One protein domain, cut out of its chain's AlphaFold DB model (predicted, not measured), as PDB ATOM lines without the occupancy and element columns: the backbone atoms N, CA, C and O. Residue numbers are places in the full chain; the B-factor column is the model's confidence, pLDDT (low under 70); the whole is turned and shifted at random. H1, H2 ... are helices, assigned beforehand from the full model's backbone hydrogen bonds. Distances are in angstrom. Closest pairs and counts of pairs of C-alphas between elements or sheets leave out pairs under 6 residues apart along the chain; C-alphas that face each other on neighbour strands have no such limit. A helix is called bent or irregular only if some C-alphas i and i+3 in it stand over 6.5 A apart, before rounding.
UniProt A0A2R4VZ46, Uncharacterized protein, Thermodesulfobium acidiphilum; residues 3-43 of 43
ATOM      1  N   GLU A   3     258.423 214.769 268.560       69.94
ATOM      2  CA  GLU A   3     258.150 213.407 268.087       69.94
ATOM      3  C   GLU A   3     256.652 213.072 268.013       69.94
ATOM      4  O   GLU A   3     256.254 212.169 267.281       69.94
ATOM      5  N   VAL A   4     255.804 213.817 268.733       71.50
ATOM      6  CA  VAL A   4     254.348 213.587 268.811       71.50
ATOM      7  C   VAL A   4     253.571 214.626 267.984       71.50
ATOM      8  O   VAL A   4     252.347 214.707 268.053       71.50
ATOM      9  N   GLY A   5     254.268 215.446 267.189       69.94
ATOM     10  CA  GLY A   5     253.646 216.465 266.334       69.94
ATOM     11  C   GLY A   5     253.066 217.662 267.094       69.94
ATOM     12  O   GLY A   5     252.280 218.420 266.527       69.94
ATOM     13  N   ILE A   6     253.437 217.848 268.365       72.38
ATOM     14  CA  ILE A   6     253.059 219.033 269.140       72.38
ATOM     15  C   ILE A   6     254.149 220.089 268.948       72.38
ATOM     16  O   ILE A   6     255.230 219.993 269.534       72.38
ATOM     17  N   ASP A   7     253.839 221.087 268.121       72.88
ATOM     18  CA  ASP A   7     254.675 222.260 267.876       72.88
ATOM     19  C   ASP A   7     254.271 223.460 268.753       72.88
ATOM     20  O   ASP A   7     253.251 223.462 269.453       72.88
ATOM     21  N   ASP A   8     255.107 224.496 268.744       83.19
ATOM     22  CA  ASP A   8     254.944 225.662 269.609       83.19
ATOM     23  C   ASP A   8     253.812 226.607 269.176       83.19
ATOM     24  O   ASP A   8     253.426 227.497 269.942       83.19
ATOM     25  N   LYS A   9     253.204 226.371 268.005       87.19
ATOM     26  CA  LYS A   9     252.111 227.193 267.463       87.19
ATOM     27  C   LYS A   9     250.903 227.240 268.393       87.19
ATOM     28  O   LYS A   9     250.177 228.230 268.404       87.19
ATOM     29  N   ASN A  10     250.689 226.182 269.178       89.19
ATOM     30  CA  ASN A  10     249.532 226.053 270.066       89.19
ATOM     31  C   ASN A  10     249.865 226.197 271.555       89.19
ATOM     32  O   ASN A  10     248.957 226.091 272.384       89.19
ATOM     33  N   PHE A  11     251.125 226.453 271.927       91.62
ATOM     34  CA  PHE A  11     251.532 226.481 273.338       91.62
ATOM     35  C   PHE A  11     250.753 227.512 274.146       91.62
ATOM     36  O   PHE A  11     250.280 227.199 275.234       91.62
ATOM     37  N   LYS A  12     250.511 228.689 273.565       92.88
ATOM     38  CA  LYS A  12     249.713 229.741 274.193       92.88
ATOM     39  C   LYS A  12     248.277 229.294 274.494       92.88
ATOM     40  O   LYS A  12     247.776 229.502 275.593       92.88
ATOM     41  N   ILE A  13     247.617 228.620 273.548       94.06
ATOM     42  CA  ILE A  13     246.243 228.119 273.732       94.06
ATOM     43  C   ILE A  13     246.214 227.005 274.785       94.06
ATOM     44  O   ILE A  13     245.291 226.938 275.599       94.06
ATOM     45  N   MET A  14     247.217 226.125 274.784       92.94
ATOM     46  CA  MET A  14     247.335 225.058 275.776       92.94
ATOM     47  C   MET A  14     247.604 225.610 277.176       92.94
ATOM     48  O   MET A  14     247.003 225.127 278.134       92.94
ATOM     49  N   ALA A  15     248.457 226.628 277.298       95.00
ATOM     50  CA  ALA A  15     248.742 227.300 278.558       95.00
ATOM     51  C   ALA A  15     247.486 227.986 279.107       95.00
ATOM     52  O   ALA A  15     247.110 227.746 280.253       95.00
ATOM     53  N   HIS A  16     246.759 228.716 278.258       96.38
ATOM     54  CA  HIS A  16     245.485 229.330 278.623       96.38
ATOM     55  C   HIS A  16     244.463 228.315 279.151       96.38
ATOM     56  O   HIS A  16     243.865 228.502 280.213       96.38
ATOM     57  N   LYS A  17     244.294 227.188 278.445       95.75
ATOM     58  CA  LYS A  17     243.395 226.106 278.878       95.75
ATOM     59  C   LYS A  17     243.855 225.455 280.184       95.75
ATOM     60  O   LYS A  17     243.013 225.179 281.037       95.75
ATOM     61  N   ALA A  18     245.158 225.235 280.355       94.88
ATOM     62  CA  ALA A  18     245.727 224.665 281.575       94.88
ATOM     63  C   ALA A  18     245.477 225.571 282.791       94.88
ATOM     64  O   ALA A  18     245.071 225.092 283.849       94.88
ATOM     65  N   CYS A  19     245.631 226.881 282.611       96.38
ATOM     66  CA  CYS A  19     245.384 227.883 283.643       96.38
ATOM     67  C   CYS A  19     243.904 228.261 283.805       96.38
ATOM     68  O   CYS A  19     243.576 229.043 284.696       96.38
ATOM     69  N   ARG A  20     243.004 227.744 282.954       94.38
ATOM     70  CA  ARG A  20     241.587 228.150 282.876       94.38
ATOM     71  C   ARG A  20     241.414 229.675 282.749       94.38
ATOM     72  O   ARG A  20     240.478 230.236 283.313       94.38
ATOM     73  N   GLY A  21     242.334 230.336 282.044       90.00
ATOM     74  CA  GLY A  21     242.366 231.795 281.898       90.00
ATOM     75  C   GLY A  21     242.766 232.582 283.150       90.00
ATOM     76  O   GLY A  21     242.480 233.774 283.227       90.00
ATOM     77  N   GLY A  22     243.375 231.933 284.145       92.62
ATOM     78  CA  GLY A  22     243.806 232.562 285.391       92.62
ATOM     79  C   GLY A  22     245.144 232.021 285.886       92.62
ATOM     80  O   GLY A  22     246.112 231.933 285.138       92.62
ATOM     81  N   ILE A  23     245.208 231.671 287.169       95.69
ATOM     82  CA  ILE A  23     246.407 231.109 287.799       95.69
ATOM     83  C   ILE A  23     246.181 229.618 288.036       95.69
ATOM     84  O   ILE A  23     245.195 229.220 288.665       95.69
ATOM     85  N   LEU A  24     247.124 228.791 287.585       96.31
ATOM     86  CA  LEU A  24     247.168 227.382 287.944       96.31
ATOM     87  C   LEU A  24     247.706 227.250 289.374       96.31
ATOM     88  O   LEU A  24     248.909 227.341 289.622       96.31
ATOM     89  N   ASN A  25     246.798 227.052 290.329       94.56
ATOM     90  CA  ASN A  25     247.134 226.871 291.740       94.56
ATOM     91  C   ASN A  25     247.541 225.413 292.014       94.56
ATOM     92  O   ASN A  25     246.687 224.559 292.251       94.56
ATOM     93  N   GLY A  26     248.845 225.133 291.946       88.44
ATOM     94  CA  GLY A  26     249.457 223.857 292.341       88.44
ATOM     95  C   GLY A  26     250.399 224.014 293.540       88.44
ATOM     96  O   GLY A  26     250.194 224.876 294.388       88.44
ATOM     97  N   TYR A  27     251.476 223.217 293.589       91.81
ATOM     98  CA  TYR A  27     252.548 223.373 294.591       91.81
ATOM     99  C   TYR A  27     253.169 224.782 294.575       91.81
ATOM    100  O   TYR A  27     253.517 225.338 295.613       91.81
ATOM    101  N   LYS A  28     253.268 225.371 293.380       94.56
ATOM    102  CA  LYS A  28     253.587 226.778 293.152       94.56
ATOM    103  C   LYS A  28     252.508 227.363 292.231       94.56
ATOM    104  O   LYS A  28     252.102 226.658 291.303       94.56
ATOM    105  N   PRO A  29     252.041 228.604 292.453       96.56
ATOM    106  CA  PRO A  29     251.180 229.281 291.492       96.56
ATOM    107  C   PRO A  29     251.939 229.497 290.180       96.56
ATOM    108  O   PRO A  29     253.084 229.955 290.195       96.56
ATOM    109  N   LEU A  30     251.300 229.153 289.064       97.38
ATOM    110  CA  LEU A  30     251.837 229.343 287.718       97.38
ATOM    111  C   LEU A  30     250.875 230.201 286.895       97.38
ATOM    112  O   LEU A  30     249.664 229.966 286.903       97.38
ATOM    113  N   ILE A  31     251.430 231.179 286.184       97.38
ATOM    114  CA  ILE A  31     250.714 231.942 285.153       97.38
ATOM    115  C   ILE A  31     250.890 231.270 283.785       97.38
ATOM    116  O   ILE A  31     251.730 230.383 283.621       97.38
ATOM    117  N   GLU A  32     250.097 231.677 282.794       96.69
ATOM    118  CA  GLU A  32     250.134 231.100 281.443       96.69
ATOM    119  C   GLU A  32     251.544 231.132 280.827       96.69
ATOM    120  O   GLU A  32     251.981 230.144 280.238       96.69
ATOM    121  N   GLU A  33     252.299 232.215 281.035       96.06
ATOM    122  CA  GLU A  33     253.669 232.359 280.533       96.06
ATOM    123  C   GLU A  33     254.639 231.341 281.144       96.06
ATOM    124  O   GLU A  33     255.569 230.887 280.473       96.06
ATOM    125  N   ASP A  34     254.445 230.970 282.411       96.62
ATOM    126  CA  ASP A  34     255.269 229.947 283.058       96.62
ATOM    127  C   ASP A  34     254.968 228.565 282.471       96.62
ATOM    128  O   ASP A  34     255.886 227.794 282.187       96.62
ATOM    129  N   VAL A  35     253.687 228.269 282.228       94.81
ATOM    130  CA  VAL A  35     253.251 227.012 281.605       94.81
ATOM    131  C   VAL A  35     253.761 226.905 280.165       94.81
ATOM    132  O   VAL A  35     254.260 225.853 279.767       94.81
ATOM    133  N   GLU A  36     253.723 227.995 279.395       94.00
ATOM    134  CA  GLU A  36     254.294 228.030 278.045       94.00
ATOM    135  C   GLU A  36     255.806 227.754 278.056       94.00
ATOM    136  O   GLU A  36     256.299 226.971 277.238       94.00
ATOM    137  N   LYS A  37     256.554 228.349 278.995       93.94
ATOM    138  CA  LYS A  37     257.992 228.072 279.145       93.94
ATOM    139  C   LYS A  37     258.252 226.600 279.449       93.94
ATOM    140  O   LYS A  37     259.162 226.026 278.857       93.94
ATOM    141  N   ILE A  38     257.441 225.980 280.307       93.00
ATOM    142  CA  ILE A  38     257.543 224.545 280.605       93.00
ATOM    143  C   ILE A  38     257.336 223.715 279.330       93.00
ATOM    144  O   ILE A  38     258.144 222.831 279.052       93.00
ATOM    145  N   TYR A  39     256.337 224.035 278.500       91.38
ATOM    146  CA  TYR A  39     256.156 223.350 277.212       91.38
ATOM    147  C   TYR A  39     257.367 223.499 276.281       91.38
ATOM    148  O   TYR A  39     257.759 222.528 275.637       91.38
ATOM    149  N   ARG A  40     258.005 224.676 276.237       89.38
ATOM    150  CA  ARG A  40     259.227 224.910 275.438       89.38
ATOM    151  C   ARG A  40     260.446 224.159 275.968       89.38
ATOM    152  O   ARG A  40     261.301 223.774 275.178       89.38
ATOM    153  N   MET A  41     260.528 223.932 277.279       89.62
ATOM    154  CA  MET A  41     261.576 223.100 277.883       89.62
ATOM    155  C   MET A  41     261.373 221.610 277.589       89.62
ATOM    156  O   MET A  41     262.341 220.856 277.539       89.62
ATOM    157  N   CYS A  42     260.126 221.192 277.371       84.38
ATOM    158  CA  CYS A  42     259.734 219.817 277.079       84.38
ATOM    159  C   CYS A  42     259.385 219.631 275.587       84.38
ATOM    160  O   CYS A  42     258.288 219.168 275.260       84.38
ATOM    161  N   LEU A  43     260.330 220.030 274.715       67.06
ATOM    162  CA  LEU A  43     260.493 219.682 273.282       67.06
ATOM    163  C   LEU A  43     260.187 218.222 272.902       67.06
ATOM    164  O   LEU A  43     260.370 217.894 271.719       67.06
TER     165      LEU A  43
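AT A GLANCE: This is residues 3 to 43 of the 43 residues of an uncharacterized protein of Thermodesulfobium acidiphilum (UniProt A0A2R4VZ46). Two helices, H1 and H2, fold back on each other at a steep angle, and a long loop, residues 20 to 31, joins them and makes one end of an elongated outline. The first printed residues, before H1, reach toward the other end, where the last residue also lies. The printed part has 41 residues with two named helices, H1 then H2, and no named strand; the class is all helix. The whole is compact, with a radius of gyration of the C-alphas of 10.3 A, and the C-alphas span 29 by 17 by 13 A.

IN THESE COORDINATES: The longest helix is H1, residues 8 to 19, which measures 17.1 A from C-alpha 8 at (254.944, 225.662, 269.609) to C-alpha 19 at (245.384, 227.883, 283.643). H1 is irregular: C-alphas 9 and 12 are 7.6 A apart. H2, residues 32 to 41, measures 14.4 A and ends with C-alpha 41 at (261.576, 223.100, 277.883).

HOW THE PARTS SIT: H1 and H2 touch, with 15 pairs of C-alphas within 8 A. Their closest C-alphas are those of Ala 15 and Glu 32, 5.0 A apart. Their centres are 8.6 A apart. The two helices run opposite ways at a steep tilt of 47 degrees. Between them, residues 24 to 25 pair with residues 29 to 30, antiparallel, in stretches too short to be named strands. In H2 every O i to N i+4 pair is within hydrogen-bond range; in H1, 6 of 8 are.

THE WHOLE: The C-alphas farthest apart are those of Glu 3 and Gly 22, 29.5 A, while those of Glu 3 and Leu 43, the first and last printed, are 8.5 A apart. The link from H1 to H2, 12 residues, is long, and the printed part has no cut. The mean pLDDT of the printed part is 89.8; residues 3, 5 and 43 are under 70.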